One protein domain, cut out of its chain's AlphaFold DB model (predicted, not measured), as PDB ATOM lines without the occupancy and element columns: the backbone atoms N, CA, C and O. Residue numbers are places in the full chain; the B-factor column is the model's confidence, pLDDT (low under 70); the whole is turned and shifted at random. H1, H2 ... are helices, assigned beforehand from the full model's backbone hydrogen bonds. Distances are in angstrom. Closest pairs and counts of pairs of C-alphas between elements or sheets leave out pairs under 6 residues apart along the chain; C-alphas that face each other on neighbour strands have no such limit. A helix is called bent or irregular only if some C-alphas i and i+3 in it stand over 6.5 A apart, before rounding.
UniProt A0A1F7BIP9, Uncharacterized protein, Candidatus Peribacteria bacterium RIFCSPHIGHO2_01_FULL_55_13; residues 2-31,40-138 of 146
ATOM      1  N   ARG A   2      24.029  40.040 -47.999       77.56
ATOM      2  CA  ARG A   2      23.108  40.202 -46.844       77.56
ATOM      3  C   ARG A   2      21.731  40.786 -47.198       77.56
ATOM      4  O   ARG A   2      20.719  40.293 -46.721       77.56
ATOM      5  N   ARG A   3      21.686  41.776 -48.103       80.75
ATOM      6  CA  ARG A   3      20.424  42.346 -48.616       80.75
ATOM      7  C   ARG A   3      19.538  41.307 -49.317       80.75
ATOM      8  O   ARG A   3      18.329  41.359 -49.157       80.75
ATOM      9  N   PHE A   4      20.135  40.368 -50.054       85.12
ATOM     10  CA  PHE A   4      19.409  39.284 -50.721       85.12
ATOM     11  C   PHE A   4      18.860  38.281 -49.701       85.12
ATOM     12  O   PHE A   4      17.672  37.974 -49.727       85.12
ATOM     13  N   LEU A   5      19.696  37.855 -48.751       81.88
ATOM     14  CA  LEU A   5      19.322  36.897 -47.702       81.88
ATOM     15  C   LEU A   5      18.225  37.423 -46.762       81.88
ATOM     16  O   LEU A   5      17.474  36.639 -46.199       81.88
ATOM     17  N   GLY A   6      18.115  38.746 -46.603       78.50
ATOM     18  CA  GLY A   6      17.033  39.398 -45.858       78.50
ATOM     19  C   GLY A   6      15.801  39.770 -46.694       78.50
ATOM     20  O   GLY A   6      14.902  40.430 -46.169       78.50
ATOM     21  N   SER A   7      15.769  39.416 -47.983       84.19
ATOM     22  CA  SER A   7      14.685  39.760 -48.910       84.19
ATOM     23  C   SER A   7      13.730  38.591 -49.155       84.19
ATOM     24  O   SER A   7      14.098  37.430 -48.999       84.19
ATOM     25  N   ALA A   8      12.528  38.899 -49.652       83.31
ATOM     26  CA  ALA A   8      11.530  37.900 -50.044       83.31
ATOM     27  C   ALA A   8      11.967  36.993 -51.216       83.31
ATOM     28  O   ALA A   8      11.297  36.004 -51.497       83.31
ATOM     29  N   TRP A   9      13.092  37.291 -51.874       88.88
ATOM     30  CA  TRP A   9      13.657  36.435 -52.918       88.88
ATOM     31  C   TRP A   9      14.342  35.190 -52.367       88.88
ATOM     32  O   TRP A   9      14.353  34.159 -53.030       88.88
ATOM     33  N   PHE A  10      14.892  35.259 -51.155       91.38
ATOM     34  CA  PHE A  10      15.588  34.121 -50.567       91.38
ATOM     35  C   PHE A  10      14.657  32.931 -50.261       91.38
ATOM     36  O   PHE A  10      14.978  31.823 -50.685       91.38
ATOM     37  N   PRO A  11      13.478  33.108 -49.628       93.06
ATOM     38  CA  PRO A  11      12.541  32.014 -49.400       93.06
ATOM     39  C   PRO A  11      11.981  31.456 -50.705       93.06
ATOM     40  O   PRO A  11      11.831  30.246 -50.831       93.06
ATOM     41  N   PHE A  12      11.716  32.328 -51.684       94.81
ATOM     42  CA  PHE A  12      11.281  31.917 -53.017       94.81
ATOM     43  C   PHE A  12      12.331  31.020 -53.684       94.81
ATOM     44  O   PHE A  12      11.998  29.930 -54.140       94.81
ATOM     45  N   LEU A  13      13.607  31.423 -53.651       95.88
ATOM     46  CA  LEU A  13      14.707  30.613 -54.168       95.88
ATOM     47  C   LEU A  13      14.796  29.255 -53.459       95.88
ATOM     48  O   LEU A  13      14.940  28.243 -54.130       95.88
ATOM     49  N   MET A  14      14.684  29.207 -52.129       96.88
ATOM     50  CA  MET A  14      14.741  27.934 -51.393       96.88
ATOM     51  C   MET A  14      13.544  27.023 -51.702       96.88
ATOM     52  O   MET A  14      13.718  25.813 -51.815       96.88
ATOM     53  N   CYS A  15      12.351  27.585 -51.923       96.75
ATOM     54  CA  CYS A  15      11.188  26.819 -52.383       96.75
ATOM     55  C   CYS A  15      11.398  26.266 -53.802       96.75
ATOM     56  O   CYS A  15      11.061  25.113 -54.062       96.75
ATOM     57  N   LEU A  16      12.005  27.049 -54.704       97.12
ATOM     58  CA  LEU A  16      12.380  26.577 -56.040       97.12
ATOM     59  C   LEU A  16      13.438  25.476 -55.987       97.12
ATOM     60  O   LEU A  16      13.323  24.492 -56.711       97.12
ATOM     61  N   VAL A  17      14.441  25.613 -55.119       97.31
ATOM     62  CA  VAL A  17      15.452  24.575 -54.879       97.31
ATOM     63  C   VAL A  17      14.784  23.296 -54.389       97.31
ATOM     64  O   VAL A  17      15.022  22.242 -54.964       97.31
ATOM     65  N   MET A  18      13.913  23.379 -53.380       97.38
ATOM     66  CA  MET A  18      13.185  22.213 -52.878       97.38
ATOM     67  C   MET A  18      12.367  21.545 -53.990       97.38
ATOM     68  O   MET A  18      12.419  20.323 -54.139       97.38
ATOM     69  N   ALA A  19      11.657  22.335 -54.801       97.31
ATOM     70  CA  ALA A  19      10.867  21.824 -55.914       97.31
ATOM     71  C   ALA A  19      11.734  21.142 -56.982       97.31
ATOM     72  O   ALA A  19      11.466  20.001 -57.359       97.31
ATOM     73  N   GLY A  20      12.793  21.818 -57.430       96.88
ATOM     74  CA  GLY A  20      13.693  21.329 -58.470       96.88
ATOM     75  C   GLY A  20      14.483  20.097 -58.038       96.88
ATOM     76  O   GLY A  20      14.564  19.133 -58.791       96.88
ATOM     77  N   VAL A  21      15.008  20.086 -56.810       97.25
ATOM     78  CA  VAL A  21      15.755  18.938 -56.275       97.25
ATOM     79  C   VAL A  21      14.835  17.744 -56.048       97.25
ATOM     80  O   VAL A  21      15.242  16.632 -56.352       97.25
ATOM     81  N   SER A  22      13.595  17.943 -55.589       96.19
ATOM     82  CA  SER A  22      12.639  16.829 -55.483       96.19
ATOM     83  C   SER A  22      12.345  16.225 -56.860       96.19
ATOM     84  O   SER A  22      12.396  15.012 -57.024       96.19
ATOM     85  N   ALA A  23      12.095  17.058 -57.876       95.31
ATOM     86  CA  ALA A  23      11.854  16.576 -59.236       95.31
ATOM     87  C   ALA A  23      13.081  15.850 -59.820       95.31
ATOM     88  O   ALA A  23      12.945  14.785 -60.422       95.31
ATOM     89  N   ALA A  24      14.285  16.383 -59.594       95.38
ATOM     90  CA  ALA A  24      15.532  15.739 -60.002       95.38
ATOM     91  C   ALA A  24      15.759  14.410 -59.264       95.38
ATOM     92  O   ALA A  24      16.115  13.417 -59.890       95.38
ATOM     93  N   ALA A  25      15.498  14.362 -57.956       94.75
ATOM     94  CA  ALA A  25      15.606  13.146 -57.159       94.75
ATOM     95  C   ALA A  25      14.631  12.070 -57.649       94.75
ATOM     96  O   ALA A  25      15.025  10.917 -57.765       94.75
ATOM     97  N   PHE A  26      13.397  12.438 -58.000       94.31
ATOM     98  CA  PHE A  26      12.451  11.515 -58.625       94.31
ATOM     99  C   PHE A  26      12.999  10.939 -59.940       94.31
ATOM    100  O   PHE A  26      13.018   9.721 -60.118       94.31
ATOM    101  N   ALA A  27      13.519  11.798 -60.823       93.38
ATOM    102  CA  ALA A  27      14.102  11.371 -62.093       93.38
ATOM    103  C   ALA A  27      15.340  10.467 -61.918       93.38
ATOM    104  O   ALA A  27      15.528   9.533 -62.691       93.38
ATOM    105  N   MET A  28      16.172  10.725 -60.902       93.88
ATOM    106  CA  MET A  28      17.382   9.943 -60.625       93.88
ATOM    107  C   MET A  28      17.101   8.621 -59.906       93.88
ATOM    108  O   MET A  28      17.790   7.638 -60.157       93.88
ATOM    109  N   LEU A  29      16.123   8.595 -58.996       91.12
ATOM    110  CA  LEU A  29      15.762   7.390 -58.246       91.12
ATOM    111  C   LEU A  29      15.010   6.374 -59.104       91.12
ATOM    112  O   LEU A  29      15.044   5.196 -58.762       91.12
ATOM    113  N   ALA A  30      14.343   6.829 -60.174       91.12
ATOM    114  CA  ALA A  30      13.621   5.996 -61.135       91.12
ATOM    115  C   ALA A  30      12.802   4.872 -60.455       91.12
ATOM    116  O   ALA A  30      13.083   3.690 -60.663       91.12
ATOM    117  N   PRO A  31      11.828   5.225 -59.592       89.38
ATOM    118  CA  PRO A  31      11.092   4.252 -58.792       89.38
ATOM    119  C   PRO A  31      10.376   3.222 -59.675       89.38
ATOM    120  O   PRO A  31       9.623   3.562 -60.587       89.38
ATOM    121  N   GLU A  40      -1.772  -0.053 -61.828       93.81
ATOM    122  CA  GLU A  40      -2.560   1.167 -61.998       93.81
ATOM    123  C   GLU A  40      -2.070   2.272 -61.055       93.81
ATOM    124  O   GLU A  40      -1.834   3.398 -61.490       93.81
ATOM    125  N   ILE A  41      -1.812   1.934 -59.787       92.50
ATOM    126  CA  ILE A  41      -1.236   2.871 -58.809       92.50
ATOM    127  C   ILE A  41       0.131   3.365 -59.291       92.50
ATOM    128  O   ILE A  41       0.391   4.568 -59.285       92.50
ATOM    129  N   VAL A  42       0.990   2.450 -59.749       93.94
ATOM    130  CA  VAL A  42       2.330   2.780 -60.259       93.94
ATOM    131  C   VAL A  42       2.253   3.710 -61.470       93.94
ATOM    132  O   VAL A  42       3.027   4.663 -61.562       93.94
ATOM    133  N   LYS A  43       1.300   3.490 -62.382       92.81
ATOM    134  CA  LYS A  43       1.081   4.364 -63.542       92.81
ATOM    135  C   LYS A  43       0.733   5.789 -63.113       92.81
ATOM    136  O   LYS A  43       1.353   6.735 -63.595       92.81
ATOM    137  N   TRP A  44      -0.231   5.951 -62.207       93.06
ATOM    138  CA  TRP A  44      -0.647   7.276 -61.736       93.06
ATOM    139  C   TRP A  44       0.451   7.982 -60.940       93.06
ATOM    140  O   TRP A  44       0.691   9.173 -61.147       93.06
ATOM    141  N   MET A  45       1.166   7.247 -60.088       93.06
ATOM    142  CA  MET A  45       2.280   7.795 -59.318       93.06
ATOM    143  C   MET A  45       3.430   8.232 -60.221       93.06
ATOM    144  O   MET A  45       3.950   9.321 -60.023       93.06
ATOM    145  N   ASN A  46       3.770   7.483 -61.270       89.81
ATOM    146  CA  ASN A  46       4.790   7.911 -62.233       89.81
ATOM    147  C   ASN A  46       4.439   9.225 -62.948       89.81
ATOM    148  O   ASN A  46       5.314  10.058 -63.178       89.81
ATOM    149  N   ILE A  47       3.159   9.433 -63.273       89.44
ATOM    150  CA  ILE A  47       2.697  10.668 -63.925       89.44
ATOM    151  C   ILE A  47       2.723  11.851 -62.950       89.44
ATOM    152  O   ILE A  47       3.014  12.970 -63.364       89.44
ATOM    153  N   GLY A  48       2.392  11.631 -61.675       87.19
ATOM    154  CA  GLY A  48       2.220  12.705 -60.692       87.19
ATOM    155  C   GLY A  48       3.441  13.003 -59.819       87.19
ATOM    156  O   GLY A  48       3.569  14.116 -59.312       87.19
ATOM    157  N   ALA A  49       4.349  12.047 -59.629       90.31
ATOM    158  CA  ALA A  49       5.389  12.130 -58.602       90.31
ATOM    159  C   ALA A  49       6.456  13.205 -58.869       90.31
ATOM    160  O   ALA A  49       7.040  13.747 -57.931       90.31
ATOM    161  N   TRP A  50       6.658  13.616 -60.122       89.81
ATOM    162  CA  TRP A  50       7.525  14.762 -60.424       89.81
ATOM    163  C   TRP A  50       6.993  16.075 -59.816       89.81
ATOM    164  O   TRP A  50       7.773  16.971 -59.490       89.81
ATOM    165  N   ALA A  51       5.673  16.189 -59.625       93.69
ATOM    166  CA  ALA A  51       5.021  17.384 -59.098       93.69
ATOM    167  C   ALA A  51       5.080  17.484 -57.564       93.69
ATOM    168  O   ALA A  51       4.686  18.508 -57.006       93.69
ATOM    169  N   VAL A  52       5.619  16.474 -56.874       92.81
ATOM    170  CA  VAL A  52       5.746  16.452 -55.406       92.81
ATOM    171  C   VAL A  52       6.515  17.666 -54.906       92.81
ATOM    172  O   VAL A  52       6.032  18.380 -54.031       92.81
ATOM    173  N   GLY A  53       7.651  17.970 -55.540       93.06
ATOM    174  CA  GLY A  53       8.449  19.171 -55.280       93.06
ATOM    175  C   GLY A  53       7.620  20.463 -55.267       93.06
ATOM    176  O   GLY A  53       7.516  21.115 -54.223       93.06
ATOM    177  N   PRO A  54       7.024  20.844 -56.412       94.75
ATOM    178  CA  PRO A  54       6.130  21.996 -56.512       94.75
ATOM    179  C   PRO A  54       4.978  21.994 -55.498       94.75
ATOM    180  O   PRO A  54       4.720  23.021 -54.867       94.75
ATOM    181  N   VAL A  55       4.319  20.848 -55.294       95.44
ATOM    182  CA  VAL A  55       3.188  20.714 -54.363       95.44
ATOM    183  C   VAL A  55       3.598  21.012 -52.922       95.44
ATOM    184  O   VAL A  55       2.804  21.593 -52.194       95.44
ATOM    185  N   MET A  56       4.829  20.698 -52.512       94.81
ATOM    186  CA  MET A  56       5.353  21.042 -51.179       94.81
ATOM    187  C   MET A  56       5.861  22.487 -51.100       94.81
ATOM    188  O   MET A  56       5.775  23.145 -50.059       94.81
ATOM    189  N   ALA A  57       6.394  23.019 -52.201       95.94
ATOM    190  CA  ALA A  57       6.920  24.380 -52.262       95.94
ATOM    191  C   ALA A  57       5.826  25.445 -52.097       95.94
ATOM    192  O   ALA A  57       6.060  26.464 -51.449       95.94
ATOM    193  N   ILE A  58       4.622  25.199 -52.618       96.31
ATOM    194  CA  ILE A  58       3.468  26.105 -52.498       96.31
ATOM    195  C   ILE A  58       3.030  26.333 -51.033       96.31
ATOM    196  O   ILE A  58       3.022  27.479 -50.582       96.31
ATOM    197  N   PRO A  59       2.691  25.313 -50.226       96.62
ATOM    198  CA  PRO A  59       2.343  25.520 -48.823       96.62
ATOM    199  C   PRO A  59       3.516  26.105 -48.027       96.62
ATOM    200  O   PRO A  59       3.297  26.955 -47.163       96.62
ATOM    201  N   SER A  60       4.759  25.744 -48.367       96.75
ATOM    202  CA  SER A  60       5.955  26.329 -47.745       96.75
ATOM    203  C   SER A  60       6.047  27.832 -47.992       96.75
ATOM    204  O   SER A  60       6.235  28.601 -47.049       96.75
ATOM    205  N   ILE A  61       5.867  28.285 -49.238       95.75
ATOM    206  CA  ILE A  61       5.960  29.710 -49.561       95.75
ATOM    207  C   ILE A  61       4.818  30.511 -48.934       95.75
ATOM    208  O   ILE A  61       5.048  31.625 -48.463       95.75
ATOM    209  N   ILE A  62       3.615  29.931 -48.867       95.81
ATOM    210  CA  ILE A  62       2.465  30.531 -48.184       95.81
ATOM    211  C   ILE A  62       2.768  30.675 -46.688       95.81
ATOM    212  O   ILE A  62       2.663  31.778 -46.150       95.81
ATOM    213  N   GLY A  63       3.217  29.604 -46.027       95.69
ATOM    214  CA  GLY A  63       3.567  29.617 -44.604       95.69
ATOM    215  C   GLY A  63       4.678  30.619 -44.281       95.69
ATOM    216  O   GLY A  63       4.536  31.452 -43.383       95.69
ATOM    217  N   ILE A  64       5.754  30.623 -45.072       95.62
ATOM    218  CA  ILE A  64       6.848  31.596 -44.947       95.62
ATOM    219  C   ILE A  64       6.339  33.028 -45.184       95.62
ATOM    220  O   ILE A  64       6.744  33.959 -44.479       95.62
ATOM    221  N   GLY A  65       5.442  33.225 -46.152       93.38
ATOM    222  CA  GLY A  65       4.799  34.508 -46.428       93.38
ATOM    223  C   GLY A  65       4.036  35.044 -45.218       93.38
ATOM    224  O   GLY A  65       4.253  36.190 -44.816       93.38
ATOM    225  N   ILE A  66       3.218  34.195 -44.588       94.25
ATOM    226  CA  ILE A  66       2.467  34.522 -43.367       94.25
ATOM    227  C   ILE A  66       3.425  34.880 -42.226       94.25
ATOM    228  O   ILE A  66       3.285  35.938 -41.613       94.25
ATOM    229  N   LEU A  67       4.452  34.068 -41.970       92.94
ATOM    230  CA  LEU A  67       5.426  34.327 -40.902       92.94
ATOM    231  C   LEU A  67       6.203  35.631 -41.120       92.94
ATOM    232  O   LEU A  67       6.428  36.401 -40.184       92.94
ATOM    233  N   ASN A  68       6.576  35.930 -42.365       90.75
ATOM    234  CA  ASN A  68       7.208  37.201 -42.700       90.75
ATOM    235  C   ASN A  68       6.248  38.389 -42.550       90.75
ATOM    236  O   ASN A  68       6.686  39.464 -42.126       90.75
ATOM    237  N   LEU A  69       4.957  38.221 -42.852       89.94
ATOM    238  CA  LEU A  69       3.938  39.239 -42.599       89.94
ATOM    239  C   LEU A  69       3.789  39.505 -41.095       89.94
ATOM    240  O   LEU A  69       3.858  40.659 -40.676       89.94
ATOM    241  N   LEU A  70       3.702  38.459 -40.271       90.62
ATOM    242  CA  LEU A  70       3.661  38.587 -38.811       90.62
ATOM    243  C   LEU A  70       4.905  39.310 -38.286       90.62
ATOM    244  O   LEU A  70       4.798  40.302 -37.564       90.62
ATOM    245  N   ARG A  71       6.101  38.918 -38.739       88.31
ATOM    246  CA  ARG A  71       7.359  39.596 -38.382       88.31
ATOM    247  C   ARG A  71       7.343  41.086 -38.740       88.31
ATOM    248  O   ARG A  71       7.930  41.912 -38.034       88.31
ATOM    249  N   ARG A  72       6.674  41.445 -39.843       85.88
ATOM    250  CA  ARG A  72       6.493  42.835 -40.272       85.88
ATOM    251  C   ARG A  72       5.514  43.606 -39.389       85.88
ATOM    252  O   ARG A  72       5.773  44.799 -39.212       85.88
ATOM    253  N   LEU A  73       4.461  42.966 -38.880       90.12
ATOM    254  CA  LEU A  73       3.464  43.552 -37.976       90.12
ATOM    255  C   LEU A  73       4.050  43.796 -36.576       90.12
ATOM    256  O   LEU A  73       3.929  44.897 -36.048       90.12
ATOM    257  N   PHE A  74       4.809  42.841 -36.034       90.00
ATOM    258  CA  PHE A  74       5.424  42.938 -34.699       90.00
ATOM    259  C   PHE A  74       6.741  43.739 -34.647       90.00
ATOM    260  O   PHE A  74       7.446  43.722 -33.644       90.00
ATOM    261  N   ARG A  75       7.118  44.444 -35.724       82.44
ATOM    262  CA  ARG A  75       8.343  45.274 -35.815       82.44
ATOM    263  C   ARG A  75       9.675  44.536 -35.552       82.44
ATOM    264  O   ARG A  75      10.716  45.185 -35.456       82.44
ATOM    265  N   ILE A  76       9.712  43.201 -35.611       80.50
ATOM    266  CA  ILE A  76      10.927  42.358 -35.462       80.50
ATOM    267  C   ILE A  76      11.771  42.350 -36.764       80.50
ATOM    268  O   ILE A  76      12.508  41.420 -37.094       80.50
ATOM    269  N   ARG A  77      11.672  43.403 -37.585       70.00
ATOM    270  CA  ARG A  77      12.329  43.469 -38.904       70.00
ATOM    271  C   ARG A  77      13.847  43.603 -38.805       70.00
ATOM    272  O   ARG A  77      14.542  43.187 -39.725       70.00
ATOM    273  N   ARG A  78      14.344  44.185 -37.706       72.50
ATOM    274  CA  ARG A  78      15.763  44.540 -37.523       72.50
ATOM    275  C   ARG A  78      16.679  43.341 -37.293       72.50
ATOM    276  O   ARG A  78      17.883  43.469 -37.471       72.50
ATOM    277  N   VAL A  79      16.127  42.192 -36.920       81.00
ATOM    278  CA  VAL A  79      16.926  41.004 -36.641       81.00
ATOM    279  C   VAL A  79      16.992  40.149 -37.907       81.00
ATOM    280  O   VAL A  79      16.078  39.385 -38.219       81.00
ATOM    281  N   GLU A  80      18.077  40.328 -38.667       80.62
ATOM    282  CA  GLU A  80      18.326  39.644 -39.947       80.62
ATOM    283  C   GLU A  80      18.317  38.107 -39.788       80.62
ATOM    284  O   GLU A  80      17.863  37.400 -40.684       80.62
ATOM    285  N   VAL A  81      18.707  37.597 -38.611       83.44
ATOM    286  CA  VAL A  81      18.787  36.160 -38.280       83.44
ATOM    287  C   VAL A  81      17.421  35.463 -38.217       83.44
ATOM    288  O   VAL A  81      17.341  34.265 -38.460       83.44
ATOM    289  N   PHE A  82      16.312  36.176 -37.985       86.56
ATOM    290  CA  PHE A  82      14.990  35.528 -38.032       86.56
ATOM    291  C   PHE A  82      14.583  35.118 -39.443       86.56
ATOM    292  O   PHE A  82      13.716  34.268 -39.609       86.56
ATOM    293  N   HIS A  83      15.181  35.718 -40.470       88.00
ATOM    294  CA  HIS A  83      14.821  35.413 -41.843       88.00
ATOM    295  C   HIS A  83      15.112  33.946 -42.222       88.00
ATOM    296  O   HIS A  83      14.190  33.277 -42.686       88.00
ATOM    297  N   PRO A  84      16.321  33.396 -41.997       91.50
ATOM    298  CA  PRO A  84      16.559  31.974 -42.231       91.50
ATOM    299  C   PRO A  84      15.758  31.054 -41.315       91.50
ATOM    300  O   PRO A  84      15.326  30.006 -41.773       91.50
ATOM    301  N   ILE A  85      15.480  31.455 -40.070       93.00
ATOM    302  CA  ILE A  85      14.616  30.675 -39.168       93.00
ATOM    303  C   ILE A  85      13.216  30.518 -39.772       93.00
ATOM    304  O   ILE A  85      12.685  29.415 -39.815       93.00
ATOM    305  N   VAL A  86      12.640  31.600 -40.303       93.62
ATOM    306  CA  VAL A  86      11.337  31.553 -40.978       93.62
ATOM    307  C   VAL A  86      11.363  30.611 -42.186       93.62
ATOM    308  O   VAL A  86      10.420  29.847 -42.369       93.62
ATOM    309  N   VAL A  87      12.433  30.632 -42.988       95.00
ATOM    310  CA  VAL A  87      12.584  29.702 -44.122       95.00
ATOM    311  C   VAL A  87      12.652  28.255 -43.637       95.00
ATOM    312  O   VAL A  87      11.940  27.408 -44.167       95.00
ATOM    313  N   LEU A  88      13.446  27.979 -42.599       96.62
ATOM    314  CA  LEU A  88      13.555  26.642 -42.015       96.62
ATOM    315  C   LEU A  88      12.211  26.143 -41.482       96.62
ATOM    316  O   LEU A  88      11.865  24.999 -41.743       96.62
ATOM    317  N   ILE A  89      11.409  26.992 -40.831       95.88
ATOM    318  CA  ILE A  89      10.055  26.617 -40.384       95.88
ATOM    319  C   ILE A  89       9.175  26.175 -41.563       95.88
ATOM    320  O   ILE A  89       8.350  25.284 -41.399       95.88
ATOM    321  N   GLY A  90       9.352  26.758 -42.751       95.62
ATOM    322  CA  GLY A  90       8.603  26.356 -43.943       95.62
ATOM    323  C   GLY A  90       9.066  25.040 -44.573       95.62
ATOM    324  O   GLY A  90       8.257  24.365 -45.196       95.62
ATOM    325  N   VAL A  91      10.343  24.670 -44.425       96.81
ATOM    326  CA  VAL A  91      10.949  23.534 -45.151       96.81
ATOM    327  C   VAL A  91      11.169  22.306 -44.258       96.81
ATOM    328  O   VAL A  91      10.926  21.181 -44.690       96.81
ATOM    329  N   VAL A  92      11.600  22.502 -43.009       97.75
ATOM    330  CA  VAL A  92      11.913  21.423 -42.051       97.75
ATOM    331  C   VAL A  92      10.745  20.461 -41.816       97.75
ATOM    332  O   VAL A  92      11.008  19.259 -41.774       97.75
ATOM    333  N   PRO A  93       9.473  20.901 -41.717       97.75
ATOM    334  CA  PRO A  93       8.358  19.973 -41.550       97.75
ATOM    335  C   PRO A  93       8.282  18.906 -42.646       97.75
ATOM    336  O   PRO A  93       7.978  17.762 -42.335       97.75
ATOM    337  N   TRP A  94       8.627  19.235 -43.898       97.00
ATOM    338  CA  TRP A  94       8.640  18.266 -45.000       97.00
ATOM    339  C   TRP A  94       9.753  17.235 -44.863       97.00
ATOM    340  O   TRP A  94       9.529  16.060 -45.135       97.00
ATOM    341  N   PHE A  95      10.929  17.656 -44.393       97.50
ATOM    342  CA  PHE A  95      12.022  16.734 -44.096       97.50
ATOM    343  C   PHE A  95      11.635  15.765 -42.978       97.50
ATOM    344  O   PHE A  95      11.769  14.558 -43.140       97.50
ATOM    345  N   VAL A  96      11.104  16.290 -41.868       97.56
ATOM    346  CA  VAL A  96      10.672  15.475 -40.721       97.56
ATOM    347  C   VAL A  96       9.550  14.525 -41.127       97.56
ATOM    348  O   VAL A  96       9.600  13.345 -40.802       97.56
ATOM    349  N   PHE A  97       8.567  15.013 -41.881       95.69
ATOM    350  CA  PHE A  97       7.471  14.191 -42.378       95.69
ATOM    351  C   PHE A  97       7.975  13.065 -43.290       95.69
ATOM    352  O   PHE A  97       7.571  11.918 -43.124       95.69
ATOM    353  N   ALA A  98       8.907  13.357 -44.203       95.56
ATOM    354  CA  ALA A  98       9.503  12.339 -45.065       95.56
ATOM    355  C   ALA A  98      10.323  11.314 -44.283       95.56
ATOM    356  O   ALA A  98      10.258  10.122 -44.568       95.56
ATOM    357  N   TRP A  99      11.084  11.784 -43.298       95.62
ATOM    358  CA  TRP A  99      11.878  10.932 -42.429       95.62
ATOM    359  C   TRP A  99      10.988   9.932 -41.683       95.62
ATOM    360  O   TRP A  99      11.202   8.729 -41.794       95.62
ATOM    361  N   ILE A 100       9.923  10.413 -41.034       95.00
ATOM    362  CA  ILE A 100       8.956   9.562 -40.324       95.00
ATOM    363  C   ILE A 100       8.311   8.554 -41.283       95.00
ATOM    364  O   ILE A 100       8.313   7.356 -41.013       95.00
ATOM    365  N   LEU A 101       7.836   9.008 -42.448       93.38
ATOM    366  CA  LEU A 101       7.239   8.119 -43.450       93.38
ATOM    367  C   LEU A 101       8.210   7.060 -43.988       93.38
ATOM    368  O   LEU A 101       7.761   6.045 -44.512       93.38
ATOM    369  N   SER A 102       9.523   7.297 -43.922       91.50
ATOM    370  CA  SER A 102      10.528   6.325 -44.362       91.50
ATOM    371  C   SER A 102      10.829   5.243 -43.323       91.50
ATOM    372  O   SER A 102      11.314   4.176 -43.694       91.50
ATOM    373  N   GLU A 103      10.529   5.503 -42.049       91.50
ATOM    374  CA  GLU A 103      10.703   4.547 -40.951       91.50
ATOM    375  C   GLU A 103       9.463   3.665 -40.747       91.50
ATOM    376  O   GLU A 103       9.580   2.537 -40.262       91.50
ATOM    377  N   GLU A 104       8.276   4.141 -41.131       86.75
ATOM    378  CA  GLU A 104       7.042   3.372 -40.978       86.75
ATOM    379  C   GLU A 104       6.908   2.254 -42.034       86.75
ATOM    380  O   GLU A 104       7.011   2.511 -43.238       86.75
ATOM    381  N   PRO A 105       6.629   0.999 -41.627       87.62
ATOM    382  CA  PRO A 105       6.446  -0.104 -42.564       87.62
ATOM    383  C   PRO A 105       5.169   0.082 -43.411       87.62
ATOM    384  O   PRO A 105       4.066   0.169 -42.867       87.62
ATOM    385  N   PRO A 106       5.266   0.091 -44.754       89.31
ATOM    386  CA  PRO A 106       4.107   0.318 -45.612       89.31
ATOM    387  C   PRO A 106       3.283  -0.963 -45.833       89.31
ATOM    388  O   PRO A 106       3.665  -1.871 -46.582       89.31
ATOM    389  N   PHE A 107       2.098  -1.020 -45.218       90.56
ATOM    390  CA  PHE A 107       1.213  -2.194 -45.273       90.56
ATOM    391  C   PHE A 107       0.301  -2.259 -46.507       90.56
ATOM    392  O   PHE A 107      -0.133  -3.346 -46.884       90.56
ATOM    393  N   THR A 108       0.013  -1.128 -47.159       92.44
ATOM    394  CA  THR A 108      -0.885  -1.068 -48.329       92.44
ATOM    395  C   THR A 108      -0.117  -0.760 -49.621       92.44
ATOM    396  O   THR A 108       0.908  -0.077 -49.563       92.44
ATOM    397  N   PRO A 109      -0.608  -1.187 -50.805       91.56
ATOM    398  CA  PRO A 109      -0.028  -0.804 -52.097       91.56
ATOM    399  C   PRO A 109       0.156   0.710 -52.240       91.56
ATOM    400  O   PRO A 109       1.209   1.182 -52.659       91.56
ATOM    401  N   ILE A 110      -0.843   1.487 -51.811       91.75
ATOM    402  CA  ILE A 110      -0.787   2.952 -51.840       91.75
ATOM    403  C   ILE A 110       0.327   3.465 -50.926       91.75
ATOM    404  O   ILE A 110       1.108   4.303 -51.361       91.75
ATOM    405  N   ALA A 111       0.450   2.952 -49.697       91.81
ATOM    406  CA  ALA A 111       1.512   3.369 -48.780       91.81
ATOM    407  C   ALA A 111       2.905   3.063 -49.348       91.81
ATOM    408  O   ALA A 111       3.786   3.918 -49.298       91.81
ATOM    409  N   ARG A 112       3.093   1.889 -49.963       92.81
ATOM    410  CA  ARG A 112       4.355   1.533 -50.635       92.81
ATOM    411  C   ARG A 112       4.671   2.503 -51.763       92.81
ATOM    412  O   ARG A 112       5.794   2.985 -51.859       92.81
ATOM    413  N   ALA A 113       3.661   2.854 -52.557       92.06
ATOM    414  CA  ALA A 113       3.820   3.817 -53.633       92.06
ATOM    415  C   ALA A 113       4.129   5.227 -53.098       92.06
ATOM    416  O   ALA A 113       4.981   5.920 -53.640       92.06
ATOM    417  N   VAL A 114       3.511   5.653 -51.995       93.06
ATOM    418  CA  VAL A 114       3.849   6.931 -51.351       93.06
ATOM    419  C   VAL A 114       5.307   6.937 -50.895       93.06
ATOM    420  O   VAL A 114       6.043   7.873 -51.204       93.06
ATOM    421  N   VAL A 115       5.763   5.874 -50.233       92.44
ATOM    422  CA  VAL A 115       7.151   5.773 -49.764       92.44
ATOM    423  C   VAL A 115       8.148   5.786 -50.926       92.44
ATOM    424  O   VAL A 115       9.153   6.499 -50.884       92.44
ATOM    425  N   GLU A 116       7.871   5.024 -51.981       91.25
ATOM    426  CA  GLU A 116       8.789   4.866 -53.108       91.25
ATOM    427  C   GLU A 116       8.821   6.112 -54.016       91.25
ATOM    428  O   GLU A 116       9.903   6.583 -54.371       91.25
ATOM    429  N   PHE A 117       7.657   6.686 -54.338       93.38
ATOM    430  CA  PHE A 117       7.517   7.754 -55.335       93.38
ATOM    431  C   PHE A 117       7.508   9.168 -54.739       93.38
ATOM    432  O   PHE A 117       7.912  10.105 -55.422       93.38
ATOM    433  N   LEU A 118       7.055   9.351 -53.493       93.88
ATOM    434  CA  LEU A 118       6.932  10.675 -52.866       93.88
ATOM    435  C   LEU A 118       7.963  10.910 -51.764       93.88
ATOM    436  O   LEU A 118       8.640  11.940 -51.767       93.88
ATOM    437  N   THR A 119       8.098   9.970 -50.828       94.69
ATOM    438  CA  THR A 119       8.878  10.184 -49.602       94.69
ATOM    439  C   THR A 119      10.354  10.434 -49.890       94.69
ATOM    440  O   THR A 119      10.920  11.405 -49.390       94.69
ATOM    441  N   ARG A 120      10.988   9.611 -50.734       91.31
ATOM    442  CA  ARG A 120      12.420   9.770 -51.042       91.31
ATOM    443  C   ARG A 120      12.725  11.076 -51.790       91.31
ATOM    444  O   ARG A 120      13.622  11.793 -51.341       91.31
ATOM    445  N   PRO A 121      12.007  11.445 -52.873       94.00
ATOM    446  CA  PRO A 121      12.202  12.747 -53.513       94.00
ATOM    447  C   PRO A 121      11.988  13.934 -52.568       94.00
ATOM    448  O   PRO A 121      12.793  14.867 -52.560       94.00
ATOM    449  N   MET A 122      10.946  13.874 -51.734       95.44
ATOM    450  CA  MET A 122      10.651  14.894 -50.725       95.44
ATOM    451  C   MET A 122      11.787  15.062 -49.717       95.44
ATOM    452  O   MET A 122      12.168  16.193 -49.400       95.44
ATOM    453  N   LEU A 123      12.356  13.954 -49.239       96.25
ATOM    454  CA  LEU A 123      13.474  13.961 -48.300       96.25
ATOM    455  C   LEU A 123      14.683  14.685 -48.905       96.25
ATOM    456  O   LEU A 123      15.216  15.601 -48.286       96.25
ATOM    457  N   TRP A 124      15.066  14.351 -50.140       95.88
ATOM    458  CA  TRP A 124      16.194  15.003 -50.815       95.88
ATOM    459  C   TRP A 124      15.950  16.486 -51.081       95.88
ATOM    460  O   TRP A 124      16.820  17.313 -50.797       95.88
ATOM    461  N   GLY A 125      14.769  16.845 -51.588       96.19
ATOM    462  CA  GLY A 125      14.434  18.239 -51.867       96.19
ATOM    463  C   GLY A 125      14.464  19.116 -50.622       96.19
ATOM    464  O   GLY A 125      15.073  20.189 -50.628       96.19
ATOM    465  N   SER A 126      13.836  18.647 -49.544       97.19
ATOM    466  CA  SER A 126      13.797  19.366 -48.270       97.19
ATOM    467  C   SER A 126      15.173  19.422 -47.598       97.19
ATOM    468  O   SER A 126      15.586  20.499 -47.169       97.19
ATOM    469  N   LEU A 127      15.935  18.322 -47.586       97.81
ATOM    470  CA  LEU A 127      17.286  18.274 -47.019       97.81
ATOM    471  C   LEU A 127      18.229  19.267 -47.706       97.81
ATOM    472  O   LEU A 127      18.900  20.050 -47.032       97.81
ATOM    473  N   VAL A 128      18.262  19.282 -49.041       97.62
ATOM    474  CA  VAL A 128      19.128  20.205 -49.790       97.62
ATOM    475  C   VAL A 128      18.718  21.656 -49.549       97.62
ATOM    476  O   VAL A 128      19.583  22.504 -49.317       97.62
ATOM    477  N   ALA A 129      17.416  21.956 -49.535       97.31
ATOM    478  CA  ALA A 129      16.929  23.296 -49.228       97.31
ATOM    479  C   ALA A 129      17.285  23.738 -47.794       97.31
ATOM    480  O   ALA A 129      17.680  24.889 -47.596       97.31
ATOM    481  N   ILE A 130      17.221  22.840 -46.803       97.94
ATOM    482  CA  ILE A 130      17.645  23.104 -45.416       97.94
ATOM    483  C   ILE A 130      19.144  23.404 -45.358       97.94
ATOM    484  O   ILE A 130      19.539  24.442 -44.823       97.94
ATOM    485  N   LEU A 131      19.976  22.537 -45.939       97.81
ATOM    486  CA  LEU A 131      21.431  22.697 -45.929       97.81
ATOM    487  C   LEU A 131      21.851  23.997 -46.615       97.81
ATOM    488  O   LEU A 131      22.626  24.766 -46.048       97.81
ATOM    489  N   LEU A 132      21.289  24.301 -47.788       96.88
ATOM    490  CA  LEU A 132      21.551  25.563 -48.477       96.88
ATOM    491  C   LEU A 132      21.050  26.765 -47.679       96.88
ATOM    492  O   LEU A 132      21.749  27.775 -47.618       96.88
ATOM    493  N   THR A 133      19.897  26.656 -47.014       95.81
ATOM    494  CA  THR A 133      19.404  27.722 -46.137       95.81
ATOM    495  C   THR A 133      20.404  28.013 -45.021       95.81
ATOM    496  O   THR A 133      20.737  29.177 -44.798       95.81
ATOM    497  N   ILE A 134      20.924  26.982 -44.351       95.00
ATOM    498  CA  ILE A 134      21.911  27.124 -43.271       95.00
ATOM    499  C   ILE A 134      23.214  27.720 -43.815       95.00
ATOM    500  O   ILE A 134      23.659  28.761 -43.328       95.00
ATOM    501  N   LEU A 135      23.787  27.112 -44.858       95.00
ATOM    502  CA  LEU A 135      25.073  27.509 -45.439       95.00
ATOM    503  C   LEU A 135      25.052  28.952 -45.953       95.00
ATOM    504  O   LEU A 135      25.927  29.751 -45.613       95.00
ATOM    505  N   LEU A 136      24.022  29.322 -46.718       93.12
ATOM    506  CA  LEU A 136      23.887  30.673 -47.265       93.12
ATOM    507  C   LEU A 136      23.611  31.721 -46.182       93.12
ATOM    508  O   LEU A 136      23.829  32.906 -46.428       93.12
ATOM    509  N   SER A 137      23.177  31.310 -44.988       92.00
ATOM    510  CA  SER A 137      22.862  32.211 -43.875       92.00
ATOM    511  C   SER A 137      24.025  32.464 -42.921       92.00
ATOM    512  O   SER A 137      23.965  33.436 -42.166       92.00
ATOM    513  N   ILE A 138      25.114  31.688 -42.986       89.88
ATOM    514  CA  ILE A 138      26.339  31.913 -42.192       89.88
ATOM    515  C   ILE A 138      26.818  33.381 -42.254       89.88
ATOM    516  O   ILE A 138      27.098  33.968 -41.206       89.88
TER     517      ILE A 138
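Overview. This is residues 2 to 31 and 40 to 138 of the 146 residues of an uncharacterized protein of Candidatus Peribacteria bacterium RIFCSPHIGHO2_01_FULL_55_13 (UniProt A0A1F7BIP9). Four long helices, H2 to H5, run lengthwise in a rod; H2, H3b and H5b make a bundle, helices side by side, and H4 packs on H3b and H5b. At one end arms H3a and H5a pack together; short H1 sits at the other. The printed part has 129 residues with five named helices, H1 to H5 in order, and no named strand: all helix. It is compact, radius of gyration of the C-alphas 16.0 A, spanning 52 by 24 by 22 A.

Along the chain. H1, residues 2 to 5, begins at C-alpha 2 (23.108, 40.202, -46.844). H2, residues 9 to 29, is 29.6 A long. H3, residues 40 to 73, H4, residues 82 to 103, and H5, residues 109 to 138, were each assigned as one helix by hydrogen bonds but are bent: C-alphas 47 and 50 are 7.2 A apart, 90 and 93 6.8 A, 117 and 120 6.8 A. The arms are H3a, 40 to 47; H3b, 50 to 73, 36.7 A and irregular, with C-alphas 50 and 53 6.8 A apart; H4a, 82 to 90; H4b, 93 to 103; H5a, 109 to 117; and H5b, 120 to 138, 27.6 A, ending at C-alpha 138 (26.339, 31.913, -42.192).

Arrangement. H2 touches H3b, opposite ways at a shallow tilt of 18 degrees; closest C-alphas Ala 19 and Gly 53, 3.6 A. H2 touches H5b, closest C-alphas Ser 22 and Gly 125, 4.3 A. H3b and H4a form a hairpin, H3b touching with residues 59 to 68 alone; closest C-alphas Ser 60 and Gly 90, 4.6 A. H3a touches H5a, closest C-alphas Met 45 and Phe 117, 6.6 A. In H2 and the arms except H3b, 18 of 20, every O i to N i+4 pair is within hydrogen-bond range; H1 is too short.

Size, cuts and confidence. The farthest C-alphas, Glu 40 and Arg 78, are 53.1 A apart. Residues 32 to 39 are not printed; C-alphas 31 and 40 are 14.4 A apart. No printed residue is under 70 in pLDDT.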